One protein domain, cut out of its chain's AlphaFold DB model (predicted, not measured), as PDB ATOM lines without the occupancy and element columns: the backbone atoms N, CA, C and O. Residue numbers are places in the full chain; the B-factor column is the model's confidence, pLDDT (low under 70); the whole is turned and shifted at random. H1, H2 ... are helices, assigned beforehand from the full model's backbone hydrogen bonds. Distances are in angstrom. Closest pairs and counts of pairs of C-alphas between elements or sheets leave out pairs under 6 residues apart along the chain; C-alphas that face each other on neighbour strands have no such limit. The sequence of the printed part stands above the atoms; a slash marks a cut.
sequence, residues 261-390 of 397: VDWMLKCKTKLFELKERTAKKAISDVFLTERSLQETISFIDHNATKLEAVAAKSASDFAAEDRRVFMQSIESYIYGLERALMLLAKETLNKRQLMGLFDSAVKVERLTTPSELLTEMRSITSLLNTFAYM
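AT A GLANCE: This is residues 261 to 390 of the 397 residues of an uncharacterized protein of Eimeria mitis (UniProt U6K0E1). A bundle of five helices is built round one long helix, H3, which runs through the middle; H1, H4, H5 and H2, in that order round it, wrap it on three sides like an open C. The remaining side, between H1 and H2, is spanned by a wide loop, residues 280 to 292. The printed part has 130 residues with five named helices, H1 to H5 in order along the chain, and no named strand; the class is all helix. The whole is compact, with a radius of gyration of the C-alphas of 14.5 A, and elongated, spanning 46 by 28 by 28 A.

IN THESE COORDINATES: H3, the longest helix, holds residues 320 to 346 and measures 40.0 A from C-alpha 320 at (206.214, 295.507, 303.341) to C-alpha 346 at (206.997, 260.447, 284.147). H1, residues 261 to 279, begins with C-alpha 261 at (199.414, 265.531, 276.432) and is 26.7 A long. H2, residues 293 to 311, is 26.1 A long. H4, residues 351 to 364, is 20.3 A long. H5, residues 370 to 388, is 26.3 A long and ends with C-alpha 388 at (208.354, 260.898, 297.438).

HOW THE PARTS SIT: H3 is the hub and touches the four other helices. H2 and H3 form a helical hairpin, opposite ways at a shallow tilt of 32 degrees; their closest C-alphas, those of Ile 300 and Ser 332, are 5.3 A apart. H3 and H4 form another, at a shallow tilt of 17 degrees, closest at the C-alphas of Leu 337 and Leu 357, 6.8 A. H5 touches H3 and runs the same way at 30 degrees, a shallow tilt, with the C-alphas of Tyr 333 and Met 377 closest at 5.7 A. H1 touches H3, opposite ways at a shallow 20 degrees, closest at the C-alphas of Thr 278 and Glu 331, 6.8 A. Round the hub, H1 touches H4, with the C-alphas of Cys 267 and Phe 358 closest at 5.2 A. H2 touches H5, with the C-alphas of Ala 311 and Pro 370 closest at 4.9 A. H4 and H5 are close but not clearly touching, with the C-alphas of Ser 360 and Glu 376 closest at 7.6 A. H1 and H2 are apart, as are H1 and H5, and H2 and H4. In H1, H3, H4 and H5 every O i to N i+4 pair is within hydrogen-bond range; in H2, 14 of 15 are.

THE WHOLE: The two C-alphas farthest apart, those of Ser 316 and Thr 348, are 46.0 A apart. The printed part has no cut. The link from H1 to H2 is long, the link from H2 to H3 short, and those from H3 to H4 and from H4 to H5 tight. The mean pLDDT of the printed part is 70.7; 61 residues are under 70, among them residues 261 to 291 and 343 to 355.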
ATOM      1  N   VAL A 261     198.417 264.636 277.045       50.50
ATOM      2  CA  VAL A 261     199.414 265.531 276.432       50.50
ATOM      3  C   VAL A 261     198.871 266.957 276.276       50.50
ATOM      4  O   VAL A 261     199.548 267.906 276.663       50.50
ATOM      5  N   ASP A 262     197.627 267.129 275.811       56.59
ATOM      6  CA  ASP A 262     196.989 268.453 275.700       56.59
ATOM      7  C   ASP A 262     196.802 269.134 277.066       56.59
ATOM      8  O   ASP A 262     196.874 270.359 277.169       56.59
ATOM      9  N   TRP A 263     196.524 268.359 278.121       53.47
ATOM     10  CA  TRP A 263     196.398 268.887 279.483       53.47
ATOM     11  C   TRP A 263     197.754 269.240 280.083       53.47
ATOM     12  O   TRP A 263     197.903 270.341 280.603       53.47
ATOM     13  N   MET A 264     198.756 268.375 279.930       54.81
ATOM     14  CA  MET A 264     200.133 268.652 280.338       54.81
ATOM     15  C   MET A 264     200.685 269.909 279.652       54.81
ATOM     16  O   MET A 264     201.264 270.765 280.321       54.81
ATOM     17  N   LEU A 265     200.445 270.068 278.344       59.06
ATOM     18  CA  LEU A 265     200.839 271.260 277.592       59.06
ATOM     19  C   LEU A 265     200.154 272.521 278.141       59.06
ATOM     20  O   LEU A 265     200.830 273.513 278.392       59.06
ATOM     21  N   LYS A 266     198.844 272.470 278.417       61.91
ATOM     22  CA  LYS A 266     198.110 273.587 279.038       61.91
ATOM     23  C   LYS A 266     198.617 273.935 280.436       61.91
ATOM     24  O   LYS A 266     198.769 275.118 280.725       61.91
ATOM     25  N   CYS A 267     198.894 272.943 281.284       55.84
ATOM     26  CA  CYS A 267     199.504 273.165 282.596       55.84
ATOM     27  C   CYS A 267     200.866 273.850 282.445       55.84
ATOM     28  O   CYS A 267     201.108 274.863 283.092       55.84
ATOM     29  N   LYS A 268     201.720 273.352 281.541       57.72
ATOM     30  CA  LYS A 268     203.047 273.916 281.264       57.72
ATOM     31  C   LYS A 268     202.954 275.369 280.782       57.72
ATOM     32  O   LYS A 268     203.590 276.235 281.374       57.72
ATOM     33  N   THR A 269     202.105 275.670 279.794       64.25
ATOM     34  CA  THR A 269     201.843 277.051 279.339       64.25
ATOM     35  C   THR A 269     201.364 277.944 280.485       64.25
ATOM     36  O   THR A 269     201.876 279.050 280.654       64.25
ATOM     37  N   LYS A 270     200.430 277.463 281.316       65.31
ATOM     38  CA  LYS A 270     199.884 278.253 282.423       65.31
ATOM     39  C   LYS A 270     200.912 278.513 283.526       65.31
ATOM     40  O   LYS A 270     200.962 279.619 284.054       65.31
ATOM     41  N   LEU A 271     201.766 277.541 283.838       63.25
ATOM     42  CA  LEU A 271     202.868 277.721 284.785       63.25
ATOM     43  C   LEU A 271     203.914 278.715 284.267       63.25
ATOM     44  O   LEU A 271     204.392 279.525 285.057       63.25
ATOM     45  N   PHE A 272     204.211 278.735 282.963       63.84
ATOM     46  CA  PHE A 272     205.067 279.776 282.383       63.84
ATOM     47  C   PHE A 272     204.451 281.177 282.507       63.84
ATOM     48  O   PHE A 272     205.132 282.077 282.992       63.84
ATOM     49  N   GLU A 273     203.165 281.357 282.180       67.62
ATOM     50  CA  GLU A 273     202.457 282.634 282.400       67.62
ATOM     51  C   GLU A 273     202.525 283.099 283.869       67.62
ATOM     52  O   GLU A 273     202.683 284.288 284.153       67.62
ATOM     53  N   LEU A 274     202.385 282.167 284.816       65.31
ATOM     54  CA  LEU A 274     202.414 282.452 286.253       65.31
ATOM     55  C   LEU A 274     203.818 282.799 286.746       65.31
ATOM     56  O   LEU A 274     203.967 283.777 287.481       65.31
ATOM     57  N   LYS A 275     204.843 282.047 286.322       64.56
ATOM     58  CA  LYS A 275     206.254 282.364 286.587       64.56
ATOM     59  C   LYS A 275     206.596 283.753 286.070       64.56
ATOM     60  O   LYS A 275     207.089 284.576 286.832       64.56
ATOM     61  N   GLU A 276     206.256 284.036 284.814       63.09
ATOM     62  CA  GLU A 276     206.502 285.324 284.169       63.09
ATOM     63  C   GLU A 276     205.862 286.480 284.958       63.09
ATOM     64  O   GLU A 276     206.519 287.479 285.239       63.09
ATOM     65  N   ARG A 277     204.598 286.346 285.383       61.12
ATOM     66  CA  ARG A 277     203.901 287.397 286.151       61.12
ATOM     67  C   ARG A 277     204.354 287.517 287.604       61.12
ATOM     68  O   ARG A 277     204.259 288.608 288.162       61.12
ATOM     69  N   THR A 278     204.817 286.431 288.218       57.00
ATOM     70  CA  THR A 278     205.314 286.441 289.603       57.00
ATOM     71  C   THR A 278     206.714 287.048 289.655       57.00
ATOM     72  O   THR A 278     206.921 287.990 290.414       57.00
ATOM     73  N   ALA A 279     207.613 286.650 288.749       51.31
ATOM     74  CA  ALA A 279     208.927 287.274 288.575       51.31
ATOM     75  C   ALA A 279     208.819 288.769 288.209       51.31
ATOM     76  O   ALA A 279     209.542 289.595 288.753       51.31
ATOM     77  N   LYS A 280     207.837 289.163 287.381       48.03
ATOM     78  CA  LYS A 280     207.530 290.585 287.107       48.03
ATOM     79  C   LYS A 280     207.058 291.383 288.334       48.03
ATOM     80  O   LYS A 280     207.074 292.610 288.287       48.03
ATOM     81  N   LYS A 281     206.616 290.727 289.414       43.12
ATOM     82  CA  LYS A 281     206.239 291.366 290.691       43.12
ATOM     83  C   LYS A 281     207.341 291.291 291.751       43.12
ATOM     84  O   LYS A 281     207.376 292.145 292.633       43.12
ATOM     85  N   ALA A 282     208.212 290.290 291.681       38.47
ATOM     86  CA  ALA A 282     209.308 290.068 292.612       38.47
ATOM     87  C   ALA A 282     210.652 290.389 291.944       38.47
ATOM     88  O   ALA A 282     211.300 289.532 291.349       38.47
ATOM     89  N   ILE A 283     211.095 291.642 292.077       38.78
ATOM     90  CA  ILE A 283     212.451 292.053 291.694       38.78
ATOM     91  C   ILE A 283     213.432 291.464 292.723       38.78
ATOM     92  O   ILE A 283     213.750 292.106 293.724       38.78
ATOM     93  N   SER A 284     213.864 290.219 292.523       29.98
ATOM     94  CA  SER A 284     214.888 289.569 293.346       29.98
ATOM     95  C   SER A 284     215.549 288.421 292.594       29.98
ATOM     96  O   SER A 284     214.869 287.596 291.991       29.98
ATOM     97  N   ASP A 285     216.873 288.329 292.704       34.34
ATOM     98  CA  ASP A 285     217.647 287.206 292.183       34.34
ATOM     99  C   ASP A 285     217.166 285.882 292.793       34.34
ATOM    100  O   ASP A 285     217.275 285.664 294.003       34.34
ATOM    101  N   VAL A 286     216.676 284.973 291.951       38.78
ATOM    102  CA  VAL A 286     216.518 283.560 292.298       38.78
ATOM    103  C   VAL A 286     217.369 282.759 291.329       38.78
ATOM    104  O   VAL A 286     216.968 282.482 290.199       38.78
ATOM    105  N   PHE A 287     218.554 282.367 291.796       37.09
ATOM    106  CA  PHE A 287     219.327 281.305 291.166       37.09
ATOM    107  C   PHE A 287     218.446 280.052 291.097       37.09
ATOM    108  O   PHE A 287     218.114 279.451 292.122       37.09
ATOM    109  N   LEU A 288     218.049 279.678 289.880       41.19
ATOM    110  CA  LEU A 288     217.319 278.447 289.598       41.19
ATOM    111  C   LEU A 288     218.296 277.270 289.655       41.19
ATOM    112  O   LEU A 288     218.743 276.764 288.632       41.19
ATOM    113  N   THR A 289     218.655 276.855 290.870       44.62
ATOM    114  CA  THR A 289     219.311 275.565 291.077       44.62
ATOM    115  C   THR A 289     218.305 274.437 290.882       44.62
ATOM    116  O   THR A 289     217.157 274.515 291.324       44.62
ATOM    117  N   GLU A 290     218.744 273.376 290.214       54.03
ATOM    118  CA  GLU A 290     217.960 272.165 290.016       54.03
ATOM    119  C   GLU A 290     217.791 271.449 291.365       54.03
ATOM    120  O   GLU A 290     218.724 270.835 291.879       54.03
ATOM    121  N   ARG A 291     216.614 271.589 291.992       66.50
ATOM    122  CA  ARG A 291     216.329 270.970 293.300       66.50
ATOM    123  C   ARG A 291     215.759 269.568 293.138       66.50
ATOM    124  O   ARG A 291     214.857 269.339 292.325       66.50
ATOM    125  N   SER A 292     216.199 268.655 293.998       82.06
ATOM    126  CA  SER A 292     215.557 267.357 294.196       82.06
ATOM    127  C   SER A 292     214.106 267.508 294.682       82.06
ATOM    128  O   SER A 292     213.654 268.581 295.098       82.06
ATOM    129  N   LEU A 293     213.347 266.407 294.655       77.62
ATOM    130  CA  LEU A 293     211.979 266.382 295.182       77.62
ATOM    131  C   LEU A 293     211.939 266.761 296.674       77.62
ATOM    132  O   LEU A 293     211.104 267.570 297.071       77.62
ATOM    133  N   GLN A 294     212.881 266.260 297.477       84.00
ATOM    134  CA  GLN A 294     212.907 266.531 298.915       84.00
ATOM    135  C   GLN A 294     213.253 267.994 299.225       84.00
ATOM    136  O   GLN A 294     212.584 268.625 300.039       84.00
ATOM    137  N   GLU A 295     214.231 268.571 298.522       83.00
ATOM    138  CA  GLU A 295     214.562 269.999 298.638       83.00
ATOM    139  C   GLU A 295     213.415 270.897 298.157       83.00
ATOM    140  O   GLU A 295     213.205 271.977 298.706       83.00
ATOM    141  N   THR A 296     212.645 270.448 297.159       81.75
ATOM    142  CA  THR A 296     211.427 271.136 296.704       81.75
ATOM    143  C   THR A 296     210.378 271.182 297.814       81.75
ATOM    144  O   THR A 296     209.859 272.257 298.108       81.75
ATOM    145  N   ILE A 297     210.110 270.046 298.466       85.19
ATOM    146  CA  ILE A 297     209.175 269.940 299.596       85.19
ATOM    147  C   ILE A 297     209.638 270.833 300.758       85.19
ATOM    148  O   ILE A 297     208.896 271.710 301.193       85.19
ATOM    149  N   SER A 298     210.899 270.710 301.189       87.56
ATOM    150  CA  SER A 298     211.447 271.529 302.282       87.56
ATOM    151  C   SER A 298     211.435 273.035 301.985       87.56
ATOM    152  O   SER A 298     211.225 273.836 302.895       87.56
ATOM    153  N   PHE A 299     211.624 273.446 300.725       85.81
ATOM    154  CA  PHE A 299     211.532 274.853 300.320       85.81
ATOM    155  C   PHE A 299     210.097 275.399 300.408       85.81
ATOM    156  O   PHE A 299     209.899 276.524 300.872       85.81
ATOM    157  N   ILE A 300     209.100 274.603 300.007       88.38
ATOM    158  CA  ILE A 300     207.678 274.959 300.130       88.38
ATOM    159  C   ILE A 300     207.296 275.064 301.608       88.38
ATOM    160  O   ILE A 300     206.745 276.085 302.014       88.38
ATOM    161  N   ASP A 301     207.651 274.075 302.428       89.75
ATOM    162  CA  ASP A 301     207.274 274.028 303.846       89.75
ATOM    163  C   ASP A 301     207.932 275.154 304.664       89.75
ATOM    164  O   ASP A 301     207.290 275.766 305.525       89.75
ATOM    165  N   HIS A 302     209.178 275.517 304.345       89.81
ATOM    166  CA  HIS A 302     209.859 276.669 304.942       89.81
ATOM    167  C   HIS A 302     209.122 277.989 304.666       89.81
ATOM    168  O   HIS A 302     208.958 278.815 305.568       89.81
ATOM    169  N   ASN A 303     208.644 278.189 303.435       86.25
ATOM    170  CA  ASN A 303     207.894 279.392 303.075       86.25
ATOM    171  C   ASN A 303     206.442 279.346 303.577       86.25
ATOM    172  O   ASN A 303     205.939 280.375 304.017       86.25
ATOM    173  N   ALA A 304     205.806 278.170 303.630       89.69
ATOM    174  CA  ALA A 304     204.505 277.973 304.268       89.69
ATOM    175  C   ALA A 304     204.546 278.347 305.761       89.69
ATOM    176  O   ALA A 304     203.679 279.072 306.237       89.69
ATOM    177  N   THR A 305     205.605 277.954 306.477       91.38
ATOM    178  CA  THR A 305     205.817 278.309 307.894       91.38
ATOM    179  C   THR A 305     205.921 279.828 308.097       91.38
ATOM    180  O   THR A 305     205.355 280.380 309.038       91.38
ATOM    181  N   LYS A 306     206.604 280.547 307.194       88.06
ATOM    182  CA  LYS A 306     206.629 282.022 307.223       88.06
ATOM    183  C   LYS A 306     205.263 282.617 306.881       88.06
ATOM    184  O   LYS A 306     204.845 283.595 307.497       88.06
ATOM    185  N   LEU A 307     204.567 282.028 305.911       88.38
ATOM    186  CA  LEU A 307     203.249 282.463 305.464       88.38
ATOM    187  C   LEU A 307     202.176 282.286 306.545       88.38
ATOM    188  O   LEU A 307     201.283 283.119 306.629       88.38
ATOM    189  N   GLU A 308     202.279 281.273 307.409       91.38
ATOM    190  CA  GLU A 308     201.411 281.092 308.583       91.38
ATOM    191  C   GLU A 308     201.426 282.315 309.507       91.38
ATOM    192  O   GLU A 308     200.367 282.819 309.884       91.38
ATOM    193  N   ALA A 309     202.613 282.856 309.795       88.81
ATOM    194  CA  ALA A 309     202.761 284.066 310.603       88.81
ATOM    195  C   ALA A 309     202.173 285.322 309.925       88.81
ATOM    196  O   ALA A 309     201.772 286.258 310.615       88.81
ATOM    197  N   VAL A 310     202.092 285.346 308.589       80.38
ATOM    198  CA  VAL A 310     201.423 286.416 307.826       80.38
ATOM    199  C   VAL A 310     199.906 286.203 307.780       80.38
ATOM    200  O   VAL A 310     199.146 287.151 307.947       80.38
ATOM    201  N   ALA A 311     199.448 284.963 307.605       85.31
ATOM    202  CA  ALA A 311     198.034 284.595 307.544       85.31
ATOM    203  C   ALA A 311     197.299 284.771 308.884       85.31
ATOM    204  O   ALA A 311     196.081 284.926 308.890       85.31
ATOM    205  N   ALA A 312     198.030 284.781 310.002       88.12
ATOM    206  CA  ALA A 312     197.500 285.098 311.328       88.12
ATOM    207  C   ALA A 312     197.294 286.610 311.586       88.12
ATOM    208  O   ALA A 312     196.684 286.971 312.593       88.12
ATOM    209  N   LYS A 313     197.798 287.500 310.718       81.62
ATOM    210  CA  LYS A 313     197.661 288.963 310.856       81.62
ATOM    211  C   LYS A 313     196.373 289.476 310.216       81.62
ATOM    212  O   LYS A 313     195.874 288.901 309.249       81.62
ATOM    213  N   SER A 314     195.871 290.617 310.696       77.56
ATOM    214  CA  SER A 314     194.807 291.333 309.990       77.56
ATOM    215  C   SER A 314     195.361 292.006 308.726       77.56
ATOM    216  O   SER A 314     196.514 292.437 308.696       77.56
ATOM    217  N   ALA A 315     194.543 292.129 307.677       65.88
ATOM    218  CA  ALA A 315     194.971 292.727 306.407       65.88
ATOM    219  C   ALA A 315     195.397 294.207 306.534       65.88
ATOM    220  O   ALA A 315     196.191 294.691 305.728       65.88
ATOM    221  N   SER A 316     194.900 294.917 307.554       65.00
ATOM    222  CA  SER A 316     195.313 296.283 307.904       65.00
ATOM    223  C   SER A 316     196.737 296.373 308.464       65.00
ATOM    224  O   SER A 316     197.360 297.422 308.333       65.00
ATOM    225  N   ASP A 317     197.270 295.284 309.026       71.06
ATOM    226  CA  ASP A 317     198.579 295.261 309.696       71.06
ATOM    227  C   ASP A 317     199.718 294.793 308.770       71.06
ATOM    228  O   ASP A 317     200.855 294.613 309.212       71.06
ATOM    229  N   PHE A 318     199.437 294.556 307.483       70.81
ATOM    230  CA  PHE A 318     200.404 293.985 306.544       70.81
ATOM    231  C   PHE A 318     201.562 294.954 306.255       70.81
ATOM    232  O   PHE A 318     201.423 295.951 305.532       70.81
ATOM    233  N   ALA A 319     202.751 294.605 306.746       66.75
ATOM    234  CA  ALA A 319     203.990 295.313 306.463       66.75
ATOM    235  C   ALA A 319     204.493 295.053 305.027       66.75
ATOM    236  O   ALA A 319     203.984 294.206 304.289       66.75
ATOM    237  N   ALA A 320     205.538 295.778 304.613       63.47
ATOM    238  CA  ALA A 320     206.214 295.507 303.341       63.47
ATOM    239  C   ALA A 320     206.839 294.098 303.305       63.47
ATOM    240  O   ALA A 320     206.770 293.426 302.278       63.47
ATOM    241  N   GLU A 321     207.370 293.627 304.438       71.75
ATOM    242  CA  GLU A 321     207.952 292.284 304.552       71.75
ATOM    243  C   GLU A 321     206.885 291.180 304.481       71.75
ATOM    244  O   GLU A 321     207.110 290.152 303.853       71.75
ATOM    245  N   ASP A 322     205.675 291.418 304.997       65.12
ATOM    246  CA  ASP A 322     204.553 290.474 304.874       65.12
ATOM    247  C   ASP A 322     204.147 290.264 303.407       65.12
ATOM    248  O   ASP A 322     203.902 289.140 302.962       65.12
ATOM    249  N   ARG A 323     204.159 291.347 302.615       64.56
ATOM    250  CA  ARG A 323     203.964 291.283 301.159       64.56
ATOM    251  C   ARG A 323     205.107 290.543 300.457       64.56
ATOM    252  O   ARG A 323     204.846 289.813 299.503       64.56
ATOM    253  N   ARG A 324     206.350 290.684 300.931       68.94
ATOM    254  CA  ARG A 324     207.512 289.949 300.406       68.94
ATOM    255  C   ARG A 324     207.401 288.447 300.673       68.94
ATOM    256  O   ARG A 324     207.564 287.661 299.743       68.94
ATOM    257  N   VAL A 325     207.060 288.056 301.902       73.00
ATOM    258  CA  VAL A 325     206.822 286.656 302.290       73.00
ATOM    259  C   VAL A 325     205.686 286.047 301.466       73.00
ATOM    260  O   VAL A 325     205.837 284.937 300.957       73.00
ATOM    261  N   PHE A 326     204.583 286.777 301.261       69.19
ATOM    262  CA  PHE A 326     203.483 286.328 300.400       69.19
ATOM    263  C   PHE A 326     203.952 286.060 298.959       69.19
ATOM    264  O   PHE A 326     203.680 284.990 298.422       69.19
ATOM    265  N   MET A 327     204.729 286.971 298.360       72.00
ATOM    266  CA  MET A 327     205.278 286.782 297.009       72.00
ATOM    267  C   MET A 327     206.247 285.590 296.915       72.00
ATOM    268  O   MET A 327     206.084 284.756 296.027       72.00
ATOM    269  N   GLN A 328     207.187 285.441 297.856       73.88
ATOM    270  CA  GLN A 328     208.108 284.290 297.905       73.88
ATOM    271  C   GLN A 328     207.369 282.954 298.092       73.88
ATOM    272  O   GLN A 328     207.769 281.916 297.562       73.88
ATOM    273  N   SER A 329     206.249 282.979 298.813       78.31
ATOM    274  CA  SER A 329     205.392 281.807 298.987       78.31
ATOM    275  C   SER A 329     204.709 281.408 297.672       78.31
ATOM    276  O   SER A 329     204.724 280.225 297.325       78.31
ATOM    277  N   ILE A 330     204.218 282.378 296.883       73.44
ATOM    278  CA  ILE A 330     203.681 282.142 295.527       73.44
ATOM    279  C   ILE A 330     204.747 281.506 294.621       73.44
ATOM    280  O   ILE A 330     204.453 280.537 293.925       73.44
ATOM    281  N   GLU A 331     205.990 281.992 294.656       77.25
ATOM    282  CA  GLU A 331     207.100 281.422 293.874       77.25
ATOM    283  C   GLU A 331     207.362 279.954 294.234       77.25
ATOM    284  O   GLU A 331     207.423 279.099 293.348       77.25
ATOM    285  N   SER A 332     207.459 279.638 295.532       83.31
ATOM    286  CA  SER A 332     207.644 278.252 295.979       83.31
ATOM    287  C   SER A 332     206.463 277.347 295.621       83.31
ATOM    288  O   SER A 332     206.676 276.205 295.218       83.31
ATOM    289  N   TYR A 333     205.230 277.863 295.664       81.19
ATOM    290  CA  TYR A 333     204.043 277.127 295.237       81.19
ATOM    291  C   TYR A 333     204.069 276.796 293.735       81.19
ATOM    292  O   TYR A 333     203.848 275.648 293.350       81.19
ATOM    293  N   ILE A 334     204.411 277.771 292.885       79.12
ATOM    294  CA  ILE A 334     204.548 277.576 291.430       79.12
ATOM    295  C   ILE A 334     205.643 276.544 291.113       79.12
ATOM    296  O   ILE A 334     205.457 275.707 290.230       79.12
ATOM    297  N   TYR A 335     206.755 276.561 291.853       80.31
ATOM    298  CA  TYR A 335     207.823 275.565 291.717       80.31
ATOM    299  C   TYR A 335     207.353 274.152 292.122       80.31
ATOM    300  O   TYR A 335     207.638 273.174 291.429       80.31
ATOM    301  N   GLY A 336     206.546 274.038 293.183       81.19
ATOM    302  CA  GLY A 336     205.899 272.781 293.571       81.19
ATOM    303  C   GLY A 336     204.946 272.226 292.508       81.19
ATOM    304  O   GLY A 336     204.991 271.031 292.208       81.19
ATOM    305  N   LEU A 337     204.130 273.087 291.888       79.19
ATOM    306  CA  LEU A 337     203.235 272.703 290.788       79.19
ATOM    307  C   LEU A 337     204.006 272.188 289.564       79.19
ATOM    308  O   LEU A 337     203.596 271.205 288.949       79.19
ATOM    309  N   GLU A 338     205.130 272.818 289.217       76.69
ATOM    310  CA  GLU A 338     206.003 272.362 288.131       76.69
ATOM    311  C   GLU A 338     206.630 270.997 288.435       76.69
ATOM    312  O   GLU A 338     206.594 270.103 287.587       76.69
ATOM    313  N   ARG A 339     207.142 270.794 289.657       79.50
ATOM    314  CA  ARG A 339     207.711 269.501 290.060       79.50
ATOM    315  C   ARG A 339     206.659 268.390 290.033       79.50
ATOM    316  O   ARG A 339     206.936 267.315 289.508       79.50
ATOM    317  N   ALA A 340     205.445 268.660 290.517       74.88
ATOM    318  CA  ALA A 340     204.333 267.712 290.459       74.88
ATOM    319  C   ALA A 340     203.898 267.403 289.015       74.88
ATOM    320  O   ALA A 340     203.578 266.257 288.704       74.88
ATOM    321  N   LEU A 341     203.927 268.396 288.115       72.62
ATOM    322  CA  LEU A 341     203.619 268.197 286.697       72.62
ATOM    323  C   LEU A 341     204.645 267.281 286.015       72.62
ATOM    324  O   LEU A 341     204.252 266.403 285.251       72.62
ATOM    325  N   MET A 342     205.940 267.452 286.305       70.00
ATOM    326  CA  MET A 342     206.999 266.584 285.770       70.00
ATOM    327  C   MET A 342     206.896 265.144 286.291       70.00
ATOM    328  O   MET A 342     207.078 264.205 285.520       70.00
ATOM    329  N   LEU A 343     206.562 264.957 287.572       69.31
ATOM    330  CA  LEU A 343     206.398 263.625 288.168       69.31
ATOM    331  C   LEU A 343     205.173 262.892 287.596       69.31
ATOM    332  O   LEU A 343     205.310 261.767 287.121       69.31
ATOM    333  N   LEU A 344     204.016 263.562 287.498       68.69
ATOM    334  CA  LEU A 344     202.830 263.010 286.822       68.69
ATOM    335  C   LEU A 344     203.079 262.667 285.347       68.69
ATOM    336  O   LEU A 344     202.461 261.736 284.827       68.69
ATOM    337  N   ALA A 345     203.947 263.426 284.671       63.56
ATOM    338  CA  ALA A 345     204.343 263.147 283.297       63.56
ATOM    339  C   ALA A 345     205.222 261.890 283.190       63.56
ATOM    340  O   ALA A 345     204.991 261.100 282.275       63.56
ATOM    341  N   LYS A 346     206.173 261.672 284.120       62.09
ATOM    342  CA  LYS A 346     206.997 260.447 284.147       62.09
ATOM    343  C   LYS A 346     206.147 259.210 284.450       62.09
ATOM    344  O   LYS A 346     206.280 258.204 283.768       62.09
ATOM    345  N   GLU A 347     205.239 259.288 285.420       61.00
ATOM    346  CA  GLU A 347     204.462 258.129 285.891       61.00
ATOM    347  C   GLU A 347     203.219 257.801 285.035       61.00
ATOM    348  O   GLU A 347     202.425 256.931 285.385       61.00
ATOM    349  N   THR A 348     203.018 258.471 283.891       55.56
ATOM    350  CA  THR A 348     201.884 258.247 282.959       55.56
ATOM    351  C   THR A 348     200.487 258.337 283.602       55.56
ATOM    352  O   THR A 348     199.521 257.703 283.166       55.56
ATOM    353  N   LEU A 349     200.355 259.156 284.649       56.66
ATOM    354  CA  LEU A 349     199.228 259.084 285.580       56.66
ATOM    355  C   LEU A 349     197.911 259.722 285.098       56.66
ATOM    356  O   LEU A 349     197.792 260.388 284.064       56.66
ATOM    357  N   ASN A 350     196.859 259.442 285.871       62.66
ATOM    358  CA  ASN A 350     195.465 259.611 285.480       62.66
ATOM    359  C   ASN A 350     195.099 261.083 285.212       62.66
ATOM    360  O   ASN A 350     195.367 261.975 286.017       62.66
ATOM    361  N   LYS A 351     194.350 261.313 284.125       58.25
ATOM    362  CA  LYS A 351     193.766 262.603 283.722       58.25
ATOM    363  C   LYS A 351     193.180 263.422 284.880       58.25
ATOM    364  O   LYS A 351     193.260 264.645 284.849       58.25
ATOM    365  N   ARG A 352     192.590 262.777 285.895       67.00
ATOM    366  CA  ARG A 352     192.047 263.450 287.088       67.00
ATOM    367  C   ARG A 352     193.106 264.254 287.862       67.00
ATOM    368  O   ARG A 352     192.798 265.354 288.304       67.00
ATOM    369  N   GLN A 353     194.330 263.743 287.998       66.81
ATOM    370  CA  GLN A 353     195.424 264.431 288.698       66.81
ATOM    371  C   GLN A 353     195.965 265.606 287.866       66.81
ATOM    372  O   GLN A 353     196.173 266.689 288.403       66.81
ATOM    373  N   LEU A 354     196.085 265.434 286.543       63.19
ATOM    374  CA  LEU A 354     196.450 266.522 285.622       63.19
ATOM    375  C   LEU A 354     195.397 267.644 285.586       63.19
ATOM    376  O   LEU A 354     195.763 268.814 285.556       63.19
ATOM    377  N   MET A 355     194.102 267.303 285.636       65.56
ATOM    378  CA  MET A 355     193.018 268.280 285.815       65.56
ATOM    379  C   MET A 355     193.159 269.034 287.143       65.56
ATOM    380  O   MET A 355     193.081 270.255 287.145       65.56
ATOM    381  N   GLY A 356     193.433 268.327 288.245       71.81
ATOM    382  CA  GLY A 356     193.665 268.946 289.554       71.81
ATOM    383  C   GLY A 356     194.822 269.950 289.540       71.81
ATOM    384  O   GLY A 356     194.646 271.079 289.987       71.81
ATOM    385  N   LEU A 357     195.971 269.593 288.950       70.06
ATOM    386  CA  LEU A 357     197.084 270.537 288.777       70.06
ATOM    387  C   LEU A 357     196.736 271.717 287.864       70.06
ATOM    388  O   LEU A 357     197.175 272.833 288.136       70.06
ATOM    389  N   PHE A 358     195.965 271.499 286.793       65.31
ATOM    390  CA  PHE A 358     195.513 272.587 285.924       65.31
ATOM    391  C   PHE A 358     194.638 273.581 286.694       65.31
ATOM    392  O   PHE A 358     194.869 274.789 286.631       65.31
ATOM    393  N   ASP A 359     193.667 273.070 287.450       76.00
ATOM    394  CA  ASP A 359     192.746 273.879 288.240       76.00
ATOM    395  C   ASP A 359     193.489 274.619 289.367       76.00
ATOM    396  O   ASP A 359     193.272 275.819 289.535       76.00
ATOM    397  N   SER A 360     194.435 273.973 290.062       76.56
ATOM    398  CA  SER A 360     195.323 274.619 291.047       76.56
ATOM    399  C   SER A 360     196.216 275.702 290.426       76.56
ATOM    400  O   SER A 360     196.320 276.795 290.980       76.56
ATOM    401  N   ALA A 361     196.799 275.472 289.243       67.69
ATOM    402  CA  ALA A 361     197.573 276.497 288.538       67.69
ATOM    403  C   ALA A 361     196.698 277.709 288.167       67.69
ATOM    404  O   ALA A 361     197.054 278.847 288.465       67.69
ATOM    405  N   VAL A 362     195.511 277.494 287.592       69.62
ATOM    406  CA  VAL A 362     194.559 278.584 287.297       69.62
ATOM    407  C   VAL A 362     194.080 279.280 288.581       69.62
ATOM    408  O   VAL A 362     193.851 280.492 288.576       69.62
ATOM    409  N   LYS A 363     193.965 278.553 289.699       73.75
ATOM    410  CA  LYS A 363     193.568 279.110 290.996       73.75
ATOM    411  C   LYS A 363     194.579 280.124 291.536       73.75
ATOM    412  O   LYS A 363     194.126 281.085 292.149       73.75
ATOM    413  N   VAL A 364     195.883 280.005 291.236       69.25
ATOM    414  CA  VAL A 364     196.920 280.996 291.625       69.25
ATOM    415  C   VAL A 364     196.530 282.420 291.241       69.25
ATOM    416  O   VAL A 364     196.701 283.340 292.033       69.25
ATOM    417  N   GLU A 365     195.942 282.609 290.057       62.88
ATOM    418  CA  GLU A 365     195.521 283.928 289.557       62.88
ATOM    419  C   GLU A 365     194.408 284.574 290.395       62.88
ATOM    420  O   GLU A 365     194.136 285.765 290.251       62.88
ATOM    421  N   ARG A 366     193.748 283.781 291.246       68.69
ATOM    422  CA  ARG A 366     192.612 284.155 292.094       68.69
ATOM    423  C   ARG A 366     192.925 284.079 293.588       68.69
ATOM    424  O   ARG A 366     192.057 284.426 294.378       68.69
ATOM    425  N   LEU A 367     194.120 283.629 293.983       68.06
ATOM    426  CA  LEU A 367     194.554 283.660 295.380       68.06
ATOM    427  C   LEU A 367     194.783 285.119 295.773       68.06
ATOM    428  O   LEU A 367     195.700 285.771 295.272       68.06
ATOM    429  N   THR A 368     193.929 285.641 296.652       66.81
ATOM    430  CA  THR A 368     193.994 287.046 297.089       66.81
ATOM    431  C   THR A 368     194.501 287.191 298.517       66.81
ATOM    432  O   THR A 368     194.893 288.288 298.913       66.81
ATOM    433  N   THR A 369     194.547 286.092 299.275       74.69
ATOM    434  CA  THR A 369     194.914 286.096 300.693       74.69
ATOM    435  C   THR A 369     196.029 285.090 301.036       74.69
ATOM    436  O   THR A 369     196.136 284.029 300.412       74.69
ATOM    437  N   PRO A 370     196.844 285.375 302.072       75.50
ATOM    438  CA  PRO A 370     197.837 284.438 302.605       75.50
ATOM    439  C   PRO A 370     197.270 283.080 303.043       75.50
ATOM    440  O   PRO A 370     197.926 282.059 302.861       75.50
ATOM    441  N   SER A 371     196.053 283.042 303.594       80.94
ATOM    442  CA  SER A 371     195.412 281.817 304.094       80.94
ATOM    443  C   SER A 371     194.939 280.885 302.970       80.94
ATOM    444  O   SER A 371     195.092 279.664 303.079       80.94
ATOM    445  N   GLU A 372     194.430 281.433 301.862       83.44
ATOM    446  CA  GLU A 372     194.112 280.652 300.659       83.44
ATOM    447  C   GLU A 372     195.381 280.029 300.061       83.44
ATOM    448  O   GLU A 372     195.407 278.830 299.778       83.44
ATOM    449  N   LEU A 373     196.451 280.823 299.922       82.06
ATOM    450  CA  LEU A 373     197.736 280.354 299.399       82.06
ATOM    451  C   LEU A 373     198.364 279.275 300.288       82.06
ATOM    452  O   LEU A 373     198.816 278.257 299.775       82.06
ATOM    453  N   LEU A 374     198.341 279.452 301.609       84.56
ATOM    454  CA  LEU A 374     198.832 278.456 302.560       84.56
ATOM    455  C   LEU A 374     198.096 277.113 302.429       84.56
ATOM    456  O   LEU A 374     198.710 276.048 302.512       84.56
ATOM    457  N   THR A 375     196.780 277.157 302.206       87.75
ATOM    458  CA  THR A 375     195.962 275.953 301.999       87.75
ATOM    459  C   THR A 375     196.403 275.201 300.743       87.75
ATOM    460  O   THR A 375     196.613 273.988 300.784       87.75
ATOM    461  N   GLU A 376     196.622 275.925 299.645       86.62
ATOM    462  CA  GLU A 376     197.141 275.355 298.403       86.62
ATOM    463  C   GLU A 376     198.574 274.816 298.557       86.62
ATOM    464  O   GLU A 376     198.856 273.707 298.104       86.62
ATOM    465  N   MET A 377     199.463 275.536 299.254       85.19
ATOM    466  CA  MET A 377     200.835 275.087 299.535       85.19
ATOM    467  C   MET A 377     200.866 273.745 300.271       85.19
ATOM    468  O   MET A 377     201.565 272.826 299.848       85.19
ATOM    469  N   ARG A 378     200.034 273.576 301.304       89.19
ATOM    470  CA  ARG A 378     199.888 272.289 302.002       89.19
ATOM    471  C   ARG A 378     199.349 271.186 301.082       89.19
ATOM    472  O   ARG A 378     199.804 270.046 301.169       89.19
ATOM    473  N   SER A 379     198.431 271.510 300.166       87.38
ATOM    474  CA  SER A 379     197.914 270.553 299.177       87.38
ATOM    475  C   SER A 379     198.982 270.103 298.171       87.38
ATOM    476  O   SER A 379     199.027 268.917 297.839       87.38
ATOM    477  N   ILE A 380     199.858 271.001 297.696       85.31
ATOM    478  CA  ILE A 380     200.936 270.614 296.770       85.31
ATOM    479  C   ILE A 380     202.066 269.872 297.490       85.31
ATOM    480  O   ILE A 380     202.537 268.873 296.955       85.31
ATOM    481  N   THR A 381     202.425 270.250 298.726       86.88
ATOM    482  CA  THR A 381     203.323 269.450 299.582       86.88
ATOM    483  C   THR A 381     202.764 268.039 299.781       86.88
ATOM    484  O   THR A 381     203.493 267.062 299.628       86.88
ATOM    485  N   SER A 382     201.466 267.895 300.076       86.25
ATOM    486  CA  SER A 382     200.832 266.579 300.227       86.25
ATOM    487  C   SER A 382     200.937 265.739 298.949       86.25
ATOM    488  O   SER A 382     201.332 264.577 299.028       86.25
ATOM    489  N   LEU A 383     200.672 266.325 297.776       83.75
ATOM    490  CA  LEU A 383     200.821 265.640 296.488       83.75
ATOM    491  C   LEU A 383     202.286 265.262 296.198       83.75
ATOM    492  O   LEU A 383     202.557 264.126 295.818       83.75
ATOM    493  N   LEU A 384     203.243 266.165 296.422       82.12
ATOM    494  CA  LEU A 384     204.672 265.890 296.230       82.12
ATOM    495  C   LEU A 384     205.181 264.779 297.158       82.12
ATOM    496  O   LEU A 384     205.949 263.926 296.719       82.12
ATOM    497  N   ASN A 385     204.694 264.732 298.401       83.69
ATOM    498  CA  ASN A 385     204.973 263.633 299.320       83.69
ATOM    499  C   ASN A 385     204.428 262.291 298.802       83.69
ATOM    500  O   ASN A 385     205.105 261.282 298.969       83.69
ATOM    501  N   THR A 386     203.271 262.242 298.121       81.75
ATOM    502  CA  THR A 386     202.805 260.965 297.536       81.75
ATOM    503  C   THR A 386     203.792 260.393 296.518       81.75
ATOM    504  O   THR A 386     204.037 259.195 296.557       81.75
ATOM    505  N   PHE A 387     204.451 261.232 295.711       75.69
ATOM    506  CA  PHE A 387     205.531 260.792 294.814       75.69
ATOM    507  C   PHE A 387     206.829 260.451 295.559       75.69
ATOM    508  O   PHE A 387     207.529 259.522 295.176       75.69
ATOM    509  N   ALA A 388     207.156 261.171 296.636       74.25
ATOM    510  CA  ALA A 388     208.354 260.898 297.438       74.25
ATOM    511  C   ALA A 388     208.293 259.539 298.165       74.25
ATOM    512  O   ALA A 388     209.334 258.934 298.415       74.25
ATOM    513  N   TYR A 389     207.082 259.065 298.481       72.94
ATOM    514  CA  TYR A 389     206.825 257.767 299.115       72.94
ATOM    515  C   TYR A 389     206.291 256.691 298.157       72.94
ATOM    516  O   TYR A 389     206.021 255.575 298.606       72.94
ATOM    517  N   MET A 390     206.132 256.980 296.860       64.75
ATOM    518  CA  MET A 390     205.817 255.929 295.894       64.75
ATOM    519  C   MET A 390     207.031 255.001 295.739       64.75
ATOM    520  O   MET A 390     208.166 255.484 295.662       64.75
TER     521      MET A 390